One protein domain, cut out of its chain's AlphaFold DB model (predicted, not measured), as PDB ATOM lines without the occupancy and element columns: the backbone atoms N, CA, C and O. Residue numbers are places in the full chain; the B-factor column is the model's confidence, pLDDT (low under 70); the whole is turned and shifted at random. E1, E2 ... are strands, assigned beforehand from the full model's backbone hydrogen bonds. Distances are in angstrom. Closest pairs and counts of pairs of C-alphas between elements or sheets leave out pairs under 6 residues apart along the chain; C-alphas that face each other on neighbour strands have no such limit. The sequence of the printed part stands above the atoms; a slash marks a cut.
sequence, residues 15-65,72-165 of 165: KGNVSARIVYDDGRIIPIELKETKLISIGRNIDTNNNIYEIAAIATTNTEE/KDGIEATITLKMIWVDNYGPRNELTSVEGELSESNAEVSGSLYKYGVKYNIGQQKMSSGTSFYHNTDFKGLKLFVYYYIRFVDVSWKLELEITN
ATOM      1  N   LYS A  15      54.150 -46.923  21.415       53.62
ATOM      2  CA  LYS A  15      52.834 -47.250  21.981       53.62
ATOM      3  C   LYS A  15      52.411 -46.053  22.798       53.62
ATOM      4  O   LYS A  15      52.997 -45.781  23.842       53.62
ATOM      5  N   GLY A  16      51.386 -45.357  22.328       61.19
ATOM      6  CA  GLY A  16      50.789 -44.324  23.139       61.19
ATOM      7  C   GLY A  16      50.501 -44.853  24.548       61.19
ATOM      8  O   GLY A  16      49.953 -45.948  24.700       61.19
ATOM      9  N   ASN A  17      50.951 -44.138  25.582       83.06
ATOM     10  CA  ASN A  17      50.739 -44.599  26.947       83.06
ATOM     11  C   ASN A  17      49.303 -44.287  27.326       83.06
ATOM     12  O   ASN A  17      48.891 -43.125  27.293       83.06
ATOM     13  N   VAL A  18      48.577 -45.332  27.699       89.75
ATOM     14  CA  VAL A  18      47.225 -45.229  28.224       89.75
ATOM     15  C   VAL A  18      47.286 -45.438  29.726       89.75
ATOM     16  O   VAL A  18      47.915 -46.382  30.202       89.75
ATOM     17  N   SER A  19      46.630 -44.564  30.479       91.75
ATOM     18  CA  SER A  19      46.457 -44.757  31.914       91.75
ATOM     19  C   SER A  19      45.026 -44.465  32.317       91.75
ATOM     20  O   SER A  19      44.437 -43.486  31.863       91.75
ATOM     21  N   ALA A  20      44.488 -45.317  33.181       91.75
ATOM     22  CA  ALA A  20      43.177 -45.147  33.770       91.75
ATOM     23  C   ALA A  20      43.297 -45.201  35.291       91.75
ATOM     24  O   ALA A  20      44.062 -46.002  35.838       91.75
ATOM     25  N   ARG A  21      42.569 -44.329  35.987       92.69
ATOM     26  CA  ARG A  21      42.644 -44.223  37.449       92.69
ATOM     27  C   ARG A  21      41.389 -43.610  38.050       92.69
ATOM     28  O   ARG A  21      40.724 -42.790  37.427       92.69
ATOM     29  N   ILE A  22      41.130 -43.965  39.298       90.62
ATOM     30  CA  ILE A  22      40.247 -43.237  40.202       90.62
ATOM     31  C   ILE A  22      41.111 -42.278  41.014       90.62
ATOM     32  O   ILE A  22      42.140 -42.668  41.567       90.62
ATOM     33  N   VAL A  23      40.692 -41.020  41.085       91.12
ATOM     34  CA  VAL A  23      41.353 -39.988  41.886       91.12
ATOM     35  C   VAL A  23      40.353 -39.449  42.895       91.12
ATOM     36  O   VAL A  23      39.351 -38.847  42.511       91.12
ATOM     37  N   TYR A  24      40.629 -39.680  44.173       90.00
ATOM     38  CA  TYR A  24      39.846 -39.149  45.283       90.00
ATOM     39  C   TYR A  24      40.216 -37.683  45.547       90.00
ATOM     40  O   TYR A  24      41.328 -37.236  45.256       90.00
ATOM     41  N   ASP A  25      39.282 -36.928  46.117       88.19
ATOM     42  CA  ASP A  25      39.450 -35.515  46.464       88.19
ATOM     43  C   ASP A  25      40.542 -35.304  47.531       88.19
ATOM     44  O   ASP A  25      41.136 -34.228  47.599       88.19
ATOM     45  N   ASP A  26      40.850 -36.333  48.330       86.81
ATOM     46  CA  ASP A  26      41.958 -36.350  49.297       86.81
ATOM     47  C   ASP A  26      43.344 -36.558  48.646       86.81
ATOM     48  O   ASP A  26      44.370 -36.504  49.325       86.81
ATOM     49  N   GLY A  27      43.387 -36.770  47.326       86.25
ATOM     50  CA  GLY A  27      44.603 -36.994  46.549       86.25
ATOM     51  C   GLY A  27      45.025 -38.459  46.430       86.25
ATOM     52  O   GLY A  27      46.015 -38.739  45.751       86.25
ATOM     53  N   ARG A  28      44.300 -39.408  47.035       86.75
ATOM     54  CA  ARG A  28      44.529 -40.843  46.827       86.75
ATOM     55  C   ARG A  28      44.230 -41.212  45.375       86.75
ATOM     56  O   ARG A  28      43.195 -40.844  44.821       86.75
ATOM     57  N   ILE A  29      45.130 -41.986  44.770       89.25
ATOM     58  CA  ILE A  29      45.014 -42.456  43.387       89.25
ATOM     59  C   ILE A  29      44.973 -43.979  43.388       89.25
ATOM     60  O   ILE A  29      45.868 -44.619  43.940       89.25
ATOM     61  N   ILE A  30      43.958 -44.547  42.743       87.25
ATOM     62  CA  ILE A  30      43.821 -45.988  42.533       87.25
ATOM     63  C   ILE A  30      43.874 -46.244  41.024       87.25
ATOM     64  O   ILE A  30      42.988 -45.775  40.310       87.25
ATOM     65  N   PRO A  31      44.900 -46.933  40.494       86.88
ATOM     66  CA  PRO A  31      44.901 -47.327  39.091       86.88
ATOM     67  C   PRO A  31      43.754 -48.309  38.836       86.88
ATOM     68  O   PRO A  31      43.490 -49.175  39.668       86.88
ATOM     69  N   ILE A  32      43.093 -48.187  37.687       86.06
ATOM     70  CA  ILE A  32      42.069 -49.146  37.258       86.06
ATOM     71  C   ILE A  32      42.539 -49.889  36.016       86.06
ATOM     72  O   ILE A  32      43.350 -49.382  35.236       86.06
ATOM     73  N   GLU A  33      42.036 -51.105  35.848       79.44
ATOM     74  CA  GLU A  33      42.400 -51.943  34.718       79.44
ATOM     75  C   GLU A  33      41.802 -51.398  33.413       79.44
ATOM     76  O   GLU A  33      40.651 -50.956  33.346       79.44
ATOM     77  N   LEU A  34      42.613 -51.426  32.357       84.00
ATOM     78  CA  LEU A  34      42.160 -51.132  31.005       84.00
ATOM     79  C   LEU A  34      41.496 -52.386  30.447       84.00
ATOM     80  O   LEU A  34      42.145 -53.417  30.292       84.00
ATOM     81  N   LYS A  35      40.214 -52.281  30.104       84.06
ATOM     82  CA  LYS A  35      39.470 -53.377  29.479       84.06
ATOM     83  C   LYS A  35      39.988 -53.652  28.072       84.06
ATOM     84  O   LYS A  35      40.122 -54.801  27.662       84.06
ATOM     85  N   GLU A  36      40.274 -52.585  27.330       84.12
ATOM     86  CA  GLU A  36      40.820 -52.670  25.983       84.12
ATOM     87  C   GLU A  36      41.731 -51.475  25.698       84.12
ATOM     88  O   GLU A  36      41.487 -50.347  26.129       84.12
ATOM     89  N   THR A  37      42.799 -51.719  24.946       85.94
ATOM     90  CA  THR A  37      43.606 -50.669  24.325       85.94
ATOM     91  C   THR A  37      43.999 -51.121  22.934       85.94
ATOM     92  O   THR A  37      44.573 -52.195  22.756       85.94
ATOM     93  N   LYS A  38      43.696 -50.289  21.942       85.19
ATOM     94  CA  LYS A  38      43.922 -50.595  20.536       85.19
ATOM     95  C   LYS A  38      44.676 -49.458  19.873       85.19
ATOM     96  O   LYS A  38      44.211 -48.326  19.877       85.19
ATOM     97  N   LEU A  39      45.816 -49.791  19.270       85.12
ATOM     98  CA  LEU A  39      46.594 -48.906  18.409       85.12
ATOM     99  C   LEU A  39      46.559 -49.455  16.983       85.12
ATOM    100  O   LEU A  39      46.959 -50.595  16.748       85.12
ATOM    101  N   ILE A  40      46.088 -48.650  16.034       85.25
ATOM    102  CA  ILE A  40      46.035 -49.018  14.617       85.25
ATOM    103  C   ILE A  40      46.573 -47.890  13.740       85.25
ATOM    104  O   ILE A  40      46.378 -46.712  14.026       85.25
ATOM    105  N   SER A  41      47.231 -48.255  12.639       86.00
ATOM    106  CA  SER A  41      47.451 -47.314  11.542       86.00
ATOM    107  C   SER A  41      46.185 -47.269  10.693       86.00
ATOM    108  O   SER A  41      45.736 -48.302  10.198       86.00
ATOM    109  N   ILE A  42      45.601 -46.082  10.552       89.25
ATOM    110  CA  ILE A  42      44.325 -45.883   9.845       89.25
ATOM    111  C   ILE A  42      44.510 -45.336   8.429       89.25
ATOM    112  O   ILE A  42      43.541 -45.172   7.693       89.25
ATOM    113  N   GLY A  43      45.753 -45.067   8.027       88.12
ATOM    114  CA  GLY A  43      46.077 -44.640   6.674       88.12
ATOM    115  C   GLY A  43      47.281 -43.716   6.623       88.12
ATOM    116  O   GLY A  43      48.164 -43.753   7.483       88.12
ATOM    117  N   ARG A  44      47.303 -42.880   5.585       87.00
ATOM    118  CA  ARG A  44      48.319 -41.852   5.378       87.00
ATOM    119  C   ARG A  44      47.676 -40.515   5.072       87.00
ATOM    120  O   ARG A  44      46.656 -40.454   4.388       87.00
ATOM    121  N   ASN A  45      48.298 -39.449   5.553       82.06
ATOM    122  CA  ASN A  45      47.937 -38.096   5.176       82.06
ATOM    123  C   ASN A  45      48.382 -37.861   3.720       82.06
ATOM    124  O   ASN A  45      49.542 -38.091   3.384       82.06
ATOM    125  N   ILE A  46      47.451 -37.450   2.855       79.31
ATOM    126  CA  ILE A  46      47.674 -37.360   1.401       79.31
ATOM    127  C   ILE A  46      48.731 -36.301   1.062       79.31
ATOM    128  O   ILE A  46      49.565 -36.529   0.190       79.31
ATOM    129  N   ASP A  47      48.734 -35.180   1.784       78.56
ATOM    130  CA  ASP A  47      49.608 -34.043   1.490       78.56
ATOM    131  C   ASP A  47      51.049 -34.276   1.961       78.56
ATOM    132  O   ASP A  47      52.003 -33.811   1.339       78.56
ATOM    133  N   THR A  48      51.219 -35.006   3.065       78.00
ATOM    134  CA  THR A  48      52.529 -35.218   3.706       78.00
ATOM    135  C   THR A  48      53.095 -36.626   3.514       78.00
ATOM    136  O   THR A  48      54.272 -36.844   3.790       78.00
ATOM    137  N   ASN A  49      52.287 -37.581   3.035       80.88
ATOM    138  CA  ASN A  49      52.596 -39.017   2.948       80.88
ATOM    139  C   ASN A  49      53.018 -39.652   4.295       80.88
ATOM    140  O   ASN A  49      53.645 -40.713   4.319       80.88
ATOM    141  N   ASN A  50      52.652 -39.019   5.412       84.69
ATOM    142  CA  ASN A  50      52.939 -39.490   6.764       84.69
ATOM    143  C   ASN A  50      51.838 -40.425   7.276       84.69
ATOM    144  O   ASN A  50      50.678 -40.310   6.871       84.69
ATOM    145  N   ASN A  51      52.196 -41.357   8.159       87.56
ATOM    146  CA  ASN A  51      51.244 -42.317   8.718       87.56
ATOM    147  C   ASN A  51      50.264 -41.620   9.665       87.56
ATOM    148  O   ASN A  51      50.629 -40.710  10.408       87.56
ATOM    149  N   ILE A  52      49.020 -42.088   9.654       89.25
ATOM    150  CA  ILE A  52      47.991 -41.682  10.606       89.25
ATOM    151  C   ILE A  52      47.753 -42.848  11.554       89.25
ATOM    152  O   ILE A  52      47.534 -43.984  11.110       89.25
ATOM    153  N   TYR A  53      47.782 -42.555  12.846       90.44
ATOM    154  CA  TYR A  53      47.537 -43.513  13.908       90.44
ATOM    155  C   TYR A  53      46.299 -43.131  14.699       90.44
ATOM    156  O   TYR A  53      46.002 -41.956  14.905       90.44
ATOM    157  N   GLU A  54      45.598 -44.157  15.156       91.38
ATOM    158  CA  GLU A  54      44.504 -44.058  16.104       91.38
ATOM    159  C   GLU A  54      44.830 -44.931  17.304       91.38
ATOM    160  O   GLU A  54      45.138 -46.116  17.154       91.38
ATOM    161  N   ILE A  55      44.719 -44.338  18.485       91.19
ATOM    162  CA  ILE A  55      44.709 -45.060  19.746       91.19
ATOM    163  C   ILE A  55      43.353 -44.870  20.414       91.19
ATOM    164  O   ILE A  55      42.861 -43.749  20.546       91.19
ATOM    165  N   ALA A  56      42.751 -45.983  20.810       91.38
ATOM    166  CA  ALA A  56      41.502 -46.025  21.546       91.38
ATOM    167  C   ALA A  56      41.695 -46.859  22.810       91.38
ATOM    168  O   ALA A  56      42.363 -47.898  22.787       91.38
ATOM    169  N   ALA A  57      41.113 -46.397  23.905       91.06
ATOM    170  CA  ALA A  57      41.180 -47.046  25.199       91.06
ATOM    171  C   ALA A  57      39.800 -47.098  25.839       91.06
ATOM    172  O   ALA A  57      39.036 -46.139  25.749       91.06
ATOM    173  N   ILE A  58      39.527 -48.213  26.511       89.56
ATOM    174  CA  ILE A  58      38.315 -48.433  27.290       89.56
ATOM    175  C   ILE A  58      38.743 -48.801  28.705       89.56
ATOM    176  O   ILE A  58      39.509 -49.747  28.903       89.56
ATOM    177  N   ALA A  59      38.237 -48.064  29.686       87.69
ATOM    178  CA  ALA A  59      38.446 -48.344  31.096       87.69
ATOM    179  C   ALA A  59      37.102 -48.514  31.799       87.69
ATOM    180  O   ALA A  59      36.141 -47.810  31.484       87.69
ATOM    181  N   THR A  60      37.055 -49.430  32.763       84.88
ATOM    182  CA  THR A  60      35.856 -49.689  33.557       84.88
ATOM    183  C   THR A  60      36.201 -49.581  35.035       84.88
ATOM    184  O   THR A  60      37.197 -50.147  35.484       84.88
ATOM    185  N   THR A  61      35.395 -48.850  35.802       84.12
ATOM    186  CA  THR A  61      35.471 -48.891  37.265       84.12
ATOM    187  C   THR A  61      34.631 -50.044  37.782       84.12
ATOM    188  O   THR A  61      33.520 -50.259  37.311       84.12
ATOM    189  N   ASN A  62      35.152 -50.756  38.773       71.69
ATOM    190  CA  ASN A  62      34.355 -51.606  39.644       71.69
ATOM    191  C   ASN A  62      34.848 -51.348  41.069       71.69
ATOM    192  O   ASN A  62      35.874 -51.878  41.491       71.69
ATOM    193  N   THR A  63      34.216 -50.385  41.735       66.88
ATOM    194  CA  THR A  63      34.491 -50.114  43.151       66.88
ATOM    195  C   THR A  63      33.539 -50.984  43.954       66.88
ATOM    196  O   THR A  63      32.346 -50.956  43.681       66.88
ATOM    197  N   GLU A  64      34.039 -51.787  44.891       61.66
ATOM    198  CA  GLU A  64      33.166 -52.554  45.789       61.66
ATOM    199  C   GLU A  64      32.446 -51.592  46.747       61.66
ATOM    200  O   GLU A  64      33.032 -50.590  47.163       61.66
ATOM    201  N   GLU A  65      31.187 -51.878  47.098       57.62
ATOM    202  CA  GLU A  65      30.464 -51.112  48.122       57.62
ATOM    203  C   GLU A  65      31.209 -51.208  49.462       57.62
ATOM    204  O   GLU A  65      31.276 -52.268  50.084       57.62
ATOM    205  N   LYS A  72      29.711 -43.287  48.054       54.38
ATOM    206  CA  LYS A  72      29.155 -44.315  47.163       54.38
ATOM    207  C   LYS A  72      30.316 -44.979  46.411       54.38
ATOM    208  O   LYS A  72      30.581 -44.666  45.253       54.38
ATOM    209  N   ASP A  73      31.068 -45.817  47.111       64.12
ATOM    210  CA  ASP A  73      31.863 -46.874  46.496       64.12
ATOM    211  C   ASP A  73      30.839 -47.940  46.024       64.12
ATOM    212  O   ASP A  73      29.832 -48.139  46.698       64.12
ATOM    213  N   GLY A  74      30.962 -48.488  44.810       69.00
ATOM    214  CA  GLY A  74      29.879 -49.239  44.132       69.00
ATOM    215  C   GLY A  74      29.563 -48.780  42.700       69.00
ATOM    216  O   GLY A  74      28.634 -49.287  42.065       69.00
ATOM    217  N   ILE A  75      30.283 -47.782  42.177       80.88
ATOM    218  CA  ILE A  75      30.023 -47.262  40.829       80.88
ATOM    219  C   ILE A  75      30.717 -48.127  39.783       80.88
ATOM    220  O   ILE A  75      31.952 -48.235  39.742       80.88
ATOM    221  N   GLU A  76      29.895 -48.655  38.887       87.38
ATOM    222  CA  GLU A  76      30.306 -49.289  37.647       87.38
ATOM    223  C   GLU A  76      30.111 -48.297  36.509       87.38
ATOM    224  O   GLU A  76      28.988 -47.881  36.212       87.38
ATOM    225  N   ALA A  77      31.216 -47.894  35.891       88.56
ATOM    226  CA  ALA A  77      31.216 -46.937  34.800       88.56
ATOM    227  C   ALA A  77      32.250 -47.323  33.745       88.56
ATOM    228  O   ALA A  77      33.378 -47.677  34.087       88.56
ATOM    229  N   THR A  78      31.886 -47.209  32.469       91.12
ATOM    230  CA  THR A  78      32.776 -47.460  31.330       91.12
ATOM    231  C   THR A  78      33.044 -46.161  30.583       91.12
ATOM    232  O   THR A  78      32.121 -45.514  30.088       91.12
ATOM    233  N   ILE A  79      34.320 -45.790  30.489       93.19
ATOM    234  CA  ILE A  79      34.800 -44.607  29.775       93.19
ATOM    235  C   ILE A  79      35.636 -45.038  28.572       93.19
ATOM    236  O   ILE A  79      36.508 -45.902  28.677       93.19
ATOM    237  N   THR A  80      35.369 -44.414  27.432       94.56
ATOM    238  CA  THR A  80      36.127 -44.578  26.196       94.56
ATOM    239  C   THR A  80      36.837 -43.273  25.875       94.56
ATOM    240  O   THR A  80      36.268 -42.189  26.017       94.56
ATOM    241  N   LEU A  81      38.090 -43.370  25.441       95.50
ATOM    242  CA  LEU A  81      38.883 -42.237  24.980       95.50
ATOM    243  C   LEU A  81      39.614 -42.623  23.705       95.50
ATOM    244  O   LEU A  81      40.139 -43.729  23.585       95.50
ATOM    245  N   LYS A  82      39.651 -41.696  22.757       95.81
ATOM    246  CA  LYS A  82      40.264 -41.883  21.454       95.81
ATOM    247  C   LYS A  82      41.071 -40.658  21.055       95.81
ATOM    248  O   LYS A  82      40.659 -39.512  21.244       95.81
ATOM    249  N   MET A  83      42.230 -40.930  20.471       94.75
ATOM    250  CA  MET A  83      43.173 -39.943  19.973       94.75
ATOM    251  C   MET A  83      43.648 -40.358  18.585       94.75
ATOM    252  O   MET A  83      44.106 -41.484  18.392       94.75
ATOM    253  N   ILE A  84      43.560 -39.440  17.626       94.00
ATOM    254  CA  ILE A  84      44.105 -39.617  16.280       94.00
ATOM    255  C   ILE A  84      45.210 -38.593  16.064       94.00
ATOM    256  O   ILE A  84      45.024 -37.400  16.324       94.00
ATOM    257  N   TRP A  85      46.354 -39.056  15.567       92.31
ATOM    258  CA  TRP A  85      47.457 -38.178  15.205       92.31
ATOM    259  C   TRP A  85      48.143 -38.606  13.909       92.31
ATOM    260  O   TRP A  85      48.121 -39.772  13.512       92.31
ATOM    261  N   VAL A  86      48.768 -37.635  13.250       91.06
ATOM    262  CA  VAL A  86      49.711 -37.853  12.154       91.06
ATOM    263  C   VAL A  86      51.115 -37.908  12.738       91.06
ATOM    264  O   VAL A  86      51.551 -36.971  13.415       91.06
ATOM    265  N   ASP A  87      51.822 -38.999  12.462       86.88
ATOM    266  CA  ASP A  87      53.228 -39.174  12.818       86.88
ATOM    267  C   ASP A  87      54.107 -38.443  11.800       86.88
ATOM    268  O   ASP A  87      54.447 -38.957  10.732       86.88
ATOM    269  N   ASN A  88      54.403 -37.183  12.102       82.00
ATOM    270  CA  ASN A  88      55.286 -36.370  11.284       82.00
ATOM    271  C   ASN A  88      56.720 -36.536  11.788       82.00
ATOM    272  O   ASN A  88      56.980 -36.390  12.980       82.00
ATOM    273  N   TYR A  89      57.667 -36.706  10.864       69.50
ATOM    274  CA  TYR A  89      59.084 -36.860  11.196       69.50
ATOM    275  C   TYR A  89      59.591 -35.797  12.196       69.50
ATOM    276  O   TYR A  89      59.508 -34.586  11.951       69.50
ATOM    277  N   GLY A  90      60.168 -36.256  13.310       66.81
ATOM    278  CA  GLY A  90      60.730 -35.405  14.363       66.81
ATOM    279  C   GLY A  90      59.683 -34.886  15.369       66.81
ATOM    280  O   GLY A  90      58.732 -35.586  15.691       66.81
ATOM    281  N   PRO A  91      59.826 -33.665  15.925       67.19
ATOM    282  CA  PRO A  91      58.976 -33.168  17.017       67.19
ATOM    283  C   PRO A  91      57.626 -32.606  16.541       67.19
ATOM    284  O   PRO A  91      57.085 -31.688  17.159       67.19
ATOM    285  N   ARG A  92      57.123 -33.066  15.394       81.69
ATOM    286  CA  ARG A  92      56.042 -32.403  14.653       81.69
ATOM    287  C   ARG A  92      54.756 -33.218  14.592       81.69
ATOM    288  O   ARG A  92      53.923 -32.895  13.746       81.69
ATOM    289  N   ASN A  93      54.586 -34.231  15.446       87.56
ATOM    290  CA  ASN A  93      53.344 -35.004  15.498       87.56
ATOM    291  C   ASN A  93      52.151 -34.063  15.569       87.56
ATOM    292  O   ASN A  93      52.194 -33.065  16.288       87.56
ATOM    293  N   GLU A  94      51.118 -34.365  14.797       91.38
ATOM    294  CA  GLU A  94      49.944 -33.512  14.665       91.38
ATOM    295  C   GLU A  94      48.719 -34.246  15.183       91.38
ATOM    296  O   GLU A  94      48.295 -35.235  14.595       91.38
ATOM    297  N   LEU A  95      48.161 -33.768  16.289       92.12
ATOM    298  CA  LEU A  95      46.886 -34.235  16.809       92.12
ATOM    299  C   LEU A  95      45.784 -33.727  15.883       92.12
ATOM    300  O   LEU A  95      45.639 -32.513  15.724       92.12
ATOM    301  N   THR A  96      45.010 -34.634  15.299       93.69
ATOM    302  CA  THR A  96      43.960 -34.285  14.331       93.69
ATOM    303  C   THR A  96      42.566 -34.392  14.917       93.69
ATOM    304  O   THR A  96      41.683 -33.624  14.539       93.69
ATOM    305  N   SER A  97      42.352 -35.335  15.833       95.12
ATOM    306  CA  SER A  97      41.050 -35.555  16.445       95.12
ATOM    307  C   SER A  97      41.184 -36.158  17.833       95.12
ATOM    308  O   SER A  97      42.024 -37.027  18.077       95.12
ATOM    309  N   VAL A  98      40.287 -35.739  18.720       95.81
ATOM    310  CA  VAL A  98      40.093 -36.326  20.044       95.81
ATOM    311  C   VAL A  98      38.618 -36.548  20.317       95.81
ATOM    312  O   VAL A  98      37.770 -35.741  19.933       95.81
ATOM    313  N   GLU A  99      38.327 -37.637  21.005       95.94
ATOM    314  CA  GLU A  99      36.968 -38.046  21.327       95.94
ATOM    315  C   GLU A  99      36.960 -38.791  22.653       95.94
ATOM    316  O   GLU A  99      37.879 -39.555  22.942       95.94
ATOM    317  N   GLY A 100      35.918 -38.593  23.448       95.12
ATOM    318  CA  GLY A 100      35.700 -39.401  24.634       95.12
ATOM    319  C   GLY A 100      34.235 -39.459  25.012       95.12
ATOM    320  O   GLY A 100      33.471 -38.537  24.732       95.12
ATOM    321  N   GLU A 101      33.855 -40.553  25.654       95.19
ATOM    322  CA  GLU A 101      32.478 -40.856  26.024       95.19
ATOM    323  C   GLU A 101      32.445 -41.699  27.301       95.19
ATOM    324  O   GLU A 101      33.253 -42.605  27.482       95.19
ATOM    325  N   LEU A 102      31.499 -41.407  28.187       93.50
ATOM    326  CA  LEU A 102      31.033 -42.335  29.209       93.50
ATOM    327  C   LEU A 102      29.873 -43.132  28.606       93.50
ATOM    328  O   LEU A 102      28.788 -42.581  28.415       93.50
ATOM    329  N   SER A 103      30.120 -44.400  28.287       88.00
ATOM    330  CA  SER A 103      29.182 -45.244  27.540       88.00
ATOM    331  C   SER A 103      28.178 -45.962  28.442       88.00
ATOM    332  O   SER A 103      27.041 -46.195  28.045       88.00
ATOM    333  N   GLU A 104      28.588 -46.317  29.660       86.75
ATOM    334  CA  GLU A 104      27.760 -47.035  30.635       86.75
ATOM    335  C   GLU A 104      28.058 -46.501  32.038       86.75
ATOM    336  O   GLU A 104      29.218 -46.231  32.354       86.75
ATOM    337  N   SER A 105      27.027 -46.323  32.866       88.81
ATOM    338  CA  SER A 105      27.162 -45.926  34.272       88.81
ATOM    339  C   SER A 105      25.923 -46.322  35.069       88.81
ATOM    340  O   SER A 105      24.802 -46.079  34.616       88.81
ATOM    341  N   ASN A 106      26.112 -46.867  36.272       87.81
ATOM    342  CA  ASN A 106      25.036 -47.047  37.256       87.81
ATOM    343  C   ASN A 106      24.816 -45.809  38.156       87.81
ATOM    344  O   ASN A 106      23.910 -45.810  38.988       87.81
ATOM    345  N   ALA A 107      25.612 -44.750  37.981       86.38
ATOM    346  CA  ALA A 107      25.550 -43.518  38.763       86.38
ATOM    347  C   ALA A 107      25.307 -42.270  37.901       86.38
ATOM    348  O   ALA A 107      25.710 -42.195  36.736       86.38
ATOM    349  N   GLU A 108      24.677 -41.261  38.505       87.88
ATOM    350  CA  GLU A 108      24.456 -39.953  37.887       87.88
ATOM    351  C   GLU A 108      25.761 -39.146  37.816       87.88
ATOM    352  O   GLU A 108      26.559 -39.141  38.754       87.88
ATOM    353  N   VAL A 109      25.980 -38.439  36.706       89.94
ATOM    354  CA  VAL A 109      27.183 -37.630  36.464       89.94
ATOM    355  C   VAL A 109      26.971 -36.208  36.977       89.94
ATOM    356  O   VAL A 109      26.059 -35.515  36.535       89.94
ATOM    357  N   SER A 110      27.849 -35.740  37.866       88.88
ATOM    358  CA  SER A 110      27.853 -34.349  38.345       88.88
ATOM    359  C   SER A 110      28.628 -33.415  37.415       88.88
ATOM    360  O   SER A 110      28.365 -32.211  37.369       88.88
ATOM    361  N   GLY A 111      29.566 -33.957  36.639       89.69
ATOM    362  CA  GLY A 111      30.246 -33.218  35.588       89.69
ATOM    363  C   GLY A 111      31.371 -34.002  34.935       89.69
ATOM    364  O   GLY A 111      31.824 -35.033  35.426       89.69
ATOM    365  N   SER A 112      31.857 -33.468  33.828       91.81
ATOM    366  CA  SER A 112      32.991 -33.995  33.089       91.81
ATOM    367  C   SER A 112      33.943 -32.875  32.697       91.81
ATOM    368  O   SER A 112      33.566 -31.697  32.609       91.81
ATOM    369  N   LEU A 113      35.192 -33.251  32.442       92.06
ATOM    370  CA  LEU A 113      36.140 -32.372  31.781       92.06
ATOM    371  C   LEU A 113      37.116 -33.164  30.937       92.06
ATOM    372  O   LEU A 113      37.665 -34.174  31.367       92.06
ATOM    373  N   TYR A 114      37.383 -32.630  29.753       92.81
ATOM    374  CA  TYR A 114      38.442 -33.103  28.875       92.81
ATOM    375  C   TYR A 114      39.490 -32.018  28.650       92.81
ATOM    376  O   TYR A 114      39.210 -30.816  28.745       92.81
ATOM    377  N   LYS A 115      40.713 -32.469  28.371       93.06
ATOM    378  CA  LYS A 115      41.874 -31.661  28.001       93.06
ATOM    379  C   LYS A 115      42.629 -32.355  26.881       93.06
ATOM    380  O   LYS A 115      42.770 -33.571  26.901       93.06
ATOM    381  N   TYR A 116      43.167 -31.584  25.947       92.88
ATOM    382  CA  TYR A 116      44.084 -32.101  24.936       92.88
ATOM    383  C   TYR A 116      45.124 -31.050  24.559       92.88
ATOM    384  O   TYR A 116      44.923 -29.855  24.794       92.88
ATOM    385  N   GLY A 117      46.230 -31.490  23.969       90.62
ATOM    386  CA  GLY A 117      47.270 -30.604  23.454       90.62
ATOM    387  C   GLY A 117      48.652 -31.230  23.537       90.62
ATOM    388  O   GLY A 117      48.819 -32.433  23.348       90.62
ATOM    389  N   VAL A 118      49.645 -30.396  23.835       84.50
ATOM    390  CA  VAL A 118      51.028 -30.813  24.098       84.50
ATOM    391  C   VAL A 118      51.335 -30.632  25.575       84.50
ATOM    392  O   VAL A 118      50.767 -29.752  26.214       84.50
ATOM    393  N   LYS A 119      52.275 -31.403  26.129       70.69
ATOM    394  CA  LYS A 119      52.600 -31.390  27.574       70.69
ATOM    395  C   LYS A 119      52.770 -29.987  28.205       70.69
ATOM    396  O   LYS A 119      52.565 -29.836  29.404       70.69
ATOM    397  N   TYR A 120      53.131 -28.973  27.414       68.56
ATOM    398  CA  TYR A 120      53.352 -27.592  27.860       68.56
ATOM    399  C   TYR A 120      52.268 -26.585  27.438       68.56
ATOM    400  O   TYR A 120      52.346 -25.426  27.834       68.56
ATOM    401  N   ASN A 121      51.288 -26.983  26.624       76.19
ATOM    402  CA  ASN A 121      50.236 -26.095  26.137       76.19
ATOM    403  C   ASN A 121      48.916 -26.855  25.945       76.19
ATOM    404  O   ASN A 121      48.842 -27.808  25.164       76.19
ATOM    405  N   ILE A 122      47.884 -26.415  26.668       82.06
ATOM    406  CA  ILE A 122      46.539 -26.989  26.616       82.06
ATOM    407  C   ILE A 122      45.765 -26.284  25.508       82.06
ATOM    408  O   ILE A 122      45.601 -25.067  25.539       82.06
ATOM    409  N   GLY A 123      45.251 -27.061  24.563       65.94
ATOM    410  CA  GLY A 123      44.457 -26.545  23.460       65.94
ATOM    411  C   GLY A 123      43.020 -26.221  23.815       65.94
ATOM    412  O   GLY A 123      42.478 -25.203  23.393       65.94
ATOM    413  N   GLN A 124      42.408 -27.074  24.632       77.56
ATOM    414  CA  GLN A 124      41.064 -26.855  25.139       77.56
ATOM    415  C   GLN A 124      40.902 -27.509  26.502       77.56
ATOM    416  O   GLN A 124      41.417 -28.596  26.752       77.56
ATOM    417  N   GLN A 125      40.143 -26.840  27.363       81.12
ATOM    418  CA  GLN A 125      39.604 -27.381  28.601       81.12
ATOM    419  C   GLN A 125      38.136 -26.977  28.659       81.12
ATOM    420  O   GLN A 125      37.821 -25.789  28.588       81.12
ATOM    421  N   LYS A 126      37.234 -27.942  28.803       76.62
ATOM    422  CA  LYS A 126      35.808 -27.658  28.977       76.62
ATOM    423  C   LYS A 126      35.301 -28.405  30.193       76.62
ATOM    424  O   LYS A 126      35.569 -29.589  30.330       76.62
ATOM    425  N   MET A 127      34.579 -27.696  31.052       74.81
ATOM    426  CA  MET A 127      33.751 -28.295  32.095       74.81
ATOM    427  C   MET A 127      32.326 -28.352  31.556       74.81
ATOM    428  O   MET A 127      31.819 -27.339  31.070       74.81
ATOM    429  N   SER A 128      31.693 -29.521  31.576       65.31
ATOM    430  CA  SER A 128      30.299 -29.651  31.149       65.31
ATOM    431  C   SER A 128      29.582 -30.763  31.899       65.31
ATOM    432  O   SER A 128      30.225 -31.667  32.414       65.31
ATOM    433  N   SER A 129      28.252 -30.729  31.920       60.28
ATOM    434  CA  SER A 129      27.437 -31.876  32.338       60.28
ATOM    435  C   SER A 129      27.342 -32.965  31.259       60.28
ATOM    436  O   SER A 129      26.671 -33.970  31.464       60.28
ATOM    437  N   GLY A 130      27.962 -32.760  30.090       68.88
ATOM    438  CA  GLY A 130      27.958 -33.731  29.001       68.88
ATOM    439  C   GLY A 130      28.837 -34.933  29.322       68.88
ATOM    440  O   GLY A 130      29.905 -34.789  29.909       68.88
ATOM    441  N   THR A 131      28.400 -36.116  28.915       86.62
ATOM    442  CA  THR A 131      29.122 -37.382  29.092       86.62
ATOM    443  C   THR A 131      30.002 -37.737  27.900       86.62
ATOM    444  O   THR A 131      30.701 -38.746  27.945       86.62
ATOM    445  N   SER A 132      30.031 -36.898  26.864       92.75
ATOM    446  CA  SER A 132      30.861 -37.091  25.680       92.75
ATOM    447  C   SER A 132      31.420 -35.786  25.115       92.75
ATOM    448  O   SER A 132      30.919 -34.687  25.382       92.75
ATOM    449  N   PHE A 133      32.481 -35.907  24.323       93.12
ATOM    450  CA  PHE A 133      33.055 -34.821  23.542       93.12
ATOM    451  C   PHE A 133      33.688 -35.345  22.253       93.12
ATOM    452  O   PHE A 133      34.160 -36.476  22.186       93.12
ATOM    453  N   TYR A 134      33.757 -34.467  21.257       93.62
ATOM    454  CA  TYR A 134      34.484 -34.686  20.014       93.62
ATOM    455  C   TYR A 134      35.047 -33.355  19.518       93.62
ATOM    456  O   TYR A 134      34.326 -32.352  19.477       93.62
ATOM    457  N   HIS A 135      36.321 -33.348  19.129       91.50
ATOM    458  CA  HIS A 135      36.982 -32.184  18.549       91.50
ATOM    459  C   HIS A 135      37.965 -32.578  17.457       91.50
ATOM    460  O   HIS A 135      38.837 -33.416  17.677       91.50
ATOM    461  N   ASN A 136      37.877 -31.878  16.326       93.12
ATOM    462  CA  ASN A 136      38.996 -31.763  15.399       93.12
ATOM    463  C   ASN A 136      39.998 -30.749  15.942       93.12
ATOM    464  O   ASN A 136      39.610 -29.728  16.517       93.12
ATOM    465  N   THR A 137      41.277 -31.035  15.748       89.12
ATOM    466  CA  THR A 137      42.380 -30.270  16.321       89.12
ATOM    467  C   THR A 137      43.510 -30.114  15.307       89.12
ATOM    468  O   THR A 137      43.571 -30.843  14.323       89.12
ATOM    469  N   ASP A 138      44.423 -29.185  15.568       86.75
ATOM    470  CA  ASP A 138      45.615 -28.921  14.753       86.75
ATOM    471  C   ASP A 138      46.886 -28.772  15.617       86.75
ATOM    472  O   ASP A 138      47.869 -28.129  15.231       86.75
ATOM    473  N   PHE A 139      46.883 -29.377  16.814       88.06
ATOM    474  CA  PHE A 139      48.000 -29.279  17.755       88.06
ATOM    475  C   PHE A 139      49.218 -30.032  17.256       88.06
ATOM    476  O   PHE A 139      49.143 -31.212  16.927       88.06
ATOM    477  N   LYS A 140      50.372 -29.361  17.289       88.75
ATOM    478  CA  LYS A 140      51.652 -29.928  16.865       88.75
ATOM    479  C   LYS A 140      52.626 -30.008  18.022       88.75
ATOM    480  O   LYS A 140      52.827 -29.021  18.730       88.75
ATOM    481  N   GLY A 141      53.286 -31.147  18.181       86.69
ATOM    482  CA  GLY A 141      54.376 -31.279  19.135       86.69
ATOM    483  C   GLY A 141      54.968 -32.672  19.199       86.69
ATOM    484  O   GLY A 141      54.522 -33.595  18.535       86.69
ATOM    485  N   LEU A 142      56.003 -32.817  20.026       83.75
ATOM    486  CA  LEU A 142      56.670 -34.103  20.214       83.75
ATOM    487  C   LEU A 142      55.777 -35.091  20.977       83.75
ATOM    488  O   LEU A 142      55.645 -36.230  20.549       83.75
ATOM    489  N   LYS A 143      55.181 -34.629  22.083       87.06
ATOM    490  CA  LYS A 143      54.305 -35.409  22.964       87.06
ATOM    491  C   LYS A 143      52.937 -34.756  23.038       87.06
ATOM    492  O   LYS A 143      52.793 -33.673  23.620       87.06
ATOM    493  N   LEU A 144      51.978 -35.419  22.426       90.69
ATOM    494  CA  LEU A 144      50.568 -35.093  22.392       90.69
ATOM    495  C   LEU A 144      49.856 -35.875  23.494       90.69
ATOM    496  O   LEU A 144      50.297 -36.956  23.892       90.69
ATOM    497  N   PHE A 145      48.758 -35.323  23.988       92.75
ATOM    498  CA  PHE A 145      47.909 -36.023  24.936       92.75
ATOM    499  C   PHE A 145      46.438 -35.688  24.732       92.75
ATOM    500  O   PHE A 145      46.079 -34.599  24.269       92.75
ATOM    501  N   VAL A 146      45.601 -36.613  25.178       94.56
ATOM    502  CA  VAL A 146      44.198 -36.393  25.494       94.56
ATOM    503  C   VAL A 146      43.930 -36.953  26.884       94.56
ATOM    504  O   VAL A 146      44.451 -37.991  27.281       94.56
ATOM    505  N   TYR A 147      43.127 -36.236  27.642       94.00
ATOM    506  CA  TYR A 147      42.760 -36.574  28.999       94.00
ATOM    507  C   TYR A 147      41.272 -36.316  29.169       94.00
ATOM    508  O   TYR A 147      40.774 -35.267  28.752       94.00
ATOM    509  N   TYR A 148      40.572 -37.250  29.798       95.00
ATOM    510  CA  TYR A 148      39.155 -37.146  30.083       95.00
ATOM    511  C   TYR A 148      38.869 -37.615  31.503       95.00
ATOM    512  O   TYR A 148      39.359 -38.666  31.912       95.00
ATOM    513  N   TYR A 149      38.081 -36.847  32.254       92.62
ATOM    514  CA  TYR A 149      37.532 -37.322  33.515       92.62
ATOM    515  C   TYR A 149      36.036 -37.094  33.647       92.62
ATOM    516  O   TYR A 149      35.478 -36.127  33.122       92.62
ATOM    517  N   ILE A 150      35.433 -37.970  34.442       92.50
ATOM    518  CA  ILE A 150      34.032 -37.964  34.845       92.50
ATOM    519  C   ILE A 150      33.972 -37.885  36.372       92.50
ATOM    520  O   ILE A 150      34.719 -38.572  37.068       92.50
ATOM    521  N   ARG A 151      33.073 -37.055  36.895       91.19
ATOM    522  CA  ARG A 151      32.713 -36.992  38.312       91.19
ATOM    523  C   ARG A 151      31.245 -37.375  38.460       91.19
ATOM    524  O   ARG A 151      30.410 -36.916  37.680       91.19
ATOM    525  N   PHE A 152      30.928 -38.183  39.465       88.19
ATOM    526  CA  PHE A 152      29.555 -38.606  39.747       88.19
ATOM    527  C   PHE A 152      28.928 -37.748  40.857       88.19
ATOM    528  O   PHE A 152      29.615 -36.960  41.518       88.19
ATOM    529  N   VAL A 153      27.610 -37.811  41.002       86.38
ATOM    530  CA  VAL A 153      26.864 -37.144  42.078       86.38
ATOM    531  C   VAL A 153      27.128 -37.872  43.399       86.38
ATOM    532  O   VAL A 153      27.190 -39.098  43.434       86.38
ATOM    533  N   ASP A 154      27.297 -37.112  44.484       84.00
ATOM    534  CA  ASP A 154      27.543 -37.619  45.846       84.00
ATOM    535  C   ASP A 154      28.766 -38.545  46.001       84.00
ATOM    536  O   ASP A 154      28.793 -39.401  46.885       84.00
ATOM    537  N   VAL A 155      29.796 -38.373  45.164       83.56
ATOM    538  CA  VAL A 155      31.092 -39.046  45.340       83.56
ATOM    539  C   VAL A 155      32.242 -38.065  45.521       83.56
ATOM    540  O   VAL A 155      32.289 -36.976  44.936       83.56
ATOM    541  N   SER A 156      33.206 -38.500  46.326       85.75
ATOM    542  CA  SER A 156      34.459 -37.802  46.620       85.75
ATOM    543  C   SER A 156      35.591 -38.192  45.667       85.75
ATOM    544  O   SER A 156      36.762 -38.023  45.991       85.75
ATOM    545  N   TRP A 157      35.273 -38.748  44.496       88.12
ATOM    546  CA  TRP A 157      36.268 -39.179  43.519       88.12
ATOM    547  C   TRP A 157      35.820 -38.935  42.078       88.12
ATOM    548  O   TRP A 157      34.655 -38.656  41.786       88.12
ATOM    549  N   LYS A 158      36.787 -39.014  41.163       90.69
ATOM    550  CA  LYS A 158      36.598 -38.914  39.711       90.69
ATOM    551  C   LYS A 158      37.303 -40.053  38.980       90.69
ATOM    552  O   LYS A 158      38.371 -40.498  39.400       90.69
ATOM    553  N   LEU A 159      36.695 -40.497  37.888       91.75
ATOM    554  CA  LEU A 159      37.254 -41.460  36.947       91.75
ATOM    555  C   LEU A 159      38.058 -40.708  35.893       91.75
ATOM    556  O   LEU A 159      37.500 -39.833  35.242       91.75
ATOM    557  N   GLU A 160      39.326 -41.055  35.703       94.00
ATOM    558  CA  GLU A 160      40.210 -40.454  34.707       94.00
ATOM    559  C   GLU A 160      40.707 -41.499  33.701       94.00
ATOM    560  O   GLU A 160      41.120 -42.595  34.085       94.00
ATOM    561  N   LEU A 161      40.733 -41.119  32.423       94.56
ATOM    562  CA  LEU A 161      41.391 -41.836  31.335       94.56
ATOM    563  C   LEU A 161      42.287 -40.853  30.574       94.56
ATOM    564  O   LEU A 161      41.889 -39.732  30.259       94.56
ATOM    565  N   GLU A 162      43.516 -41.263  30.298       94.81
ATOM    566  CA  GLU A 162      44.528 -40.454  29.627       94.81
ATOM    567  C   GLU A 162      45.197 -41.281  28.538       94.81
ATOM    568  O   GLU A 162      45.541 -42.441  28.768       94.81
ATOM    569  N   ILE A 163      45.413 -40.664  27.378       93.44
ATOM    570  CA  ILE A 163      46.242 -41.208  26.311       93.44
ATOM    571  C   ILE A 163      47.315 -40.186  25.945       93.44
ATOM    572  O   ILE A 163      47.032 -39.003  25.770       93.44
ATOM    573  N   THR A 164      48.545 -40.656  25.799       91.06
ATOM    574  CA  THR A 164      49.685 -39.890  25.277       91.06
ATOM    575  C   THR A 164      50.276 -40.622  24.083       91.06
ATOM    576  O   THR A 164      50.090 -41.830  24.014       91.06
ATOM    577  N   ASN A 165      50.966 -39.944  23.161       84.00
ATOM    578  CA  ASN A 165      51.785 -40.606  22.132       84.00
ATOM    579  C   ASN A 165      53.289 -40.567  22.441       84.00
ATOM    580  O   ASN A 165      53.713 -39.819  23.358       84.00
TER     581      ASN A 165
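Overview. This is residues 15 to 65 and 72 to 165 of the 165 residues of an uncharacterized protein of Epulopiscium sp. SCG-C07WGA-EpuloA2 (UniProt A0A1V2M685). Look for a sandwich of two twisted sheets face to face, the six strands E2 E1 E11 E10 E7 E8 over the five strands E3 E4 E5 E6 E9, the strands of the one at 20 degrees to those of the other. The turn from E3 to E4 at one end and the cut ends beside residues 65 and 72 at the other mark the longest axis. The printed part has 145 residues, with eleven named strands, E1 to E11 in chain order, and no named helix: the class is all strand, and both sheets are antiparallel. The whole is compact, with a radius of gyration of the C-alphas of 15.7 A and spans of 52 by 26 by 24 A, only just a rod.

Along the chain. Find C-alpha 18 at (47.225, -45.229, 28.224), where E1, residues 18 to 24, begins. Its sheet also holds E2, residues 29 to 31; E7, 109 to 118, 27.7 A; E8, 121 to 128; E10, 144 to 152, 27.5 A; and E11, 157 to 164, which ends at C-alpha 164, (49.685, -39.890, 25.277). The other sheet holds E3, residues 34 to 44, 27.9 A; E4, 51 to 62, 36.4 A, from C-alpha 51 at (51.244, -42.317, 8.718); E5, 76 to 87, 35.3 A; E6, 93 to 105, 34.0 A; and E9, 132 to 141, 25.1 A. E6 bends by 56 degrees at residue 96 and E9 by 70 degrees at residue 138.

Arrangement. Start in the six-stranded sheet, whose edge strands are E2 and E8. Within hydrogen-bond range are N 30 and O 22, 2.9 A, across the hairpin E1 and E2; N 21 and O 160, 3.0 A, across the neighbours E1 and E11; and N 161 and O 148, 2.9 A, across the hairpin E10 and E11. Further along, look at N 147 and O 115, 2.8 A, for E10 and E7, and N 123 and O 116, 2.8 A, for the hairpin E7 and E8. In the other sheet, with edge strands E3 and E9, see N 38 and O 56, 2.9 A, for E3 and E4; N 57 and O 81, 2.9 A, for E4 and E5; N 82 and O 99, 2.8 A, for E5 and E6; and N 135 and O 98, 2.9 A, for E6 and E9. Between the sheets, the closest C-alphas of E5 and E11 are those of Leu 81 and Leu 161, 6.8 A. Those of E7 and E9 are Gly 117 and Phe 139, 5.9 A. E2 runs on into E3 at 70 degrees; E3 and E11 are apart.

Size, cuts and confidence. The C-alphas of Asp 47 and Glu 65 are the two farthest apart, 53.2 A. Residues 66 to 71 are not printed, and C-alphas 65 and 72 are 7.0 A apart across the cut. Of the links printed whole, E3 to E4 is short and the others are tight. Mean pLDDT of the printed part is 85.6; among the 16 residues under 70 are 63 to 65, 72 to 74 and 128 to 130.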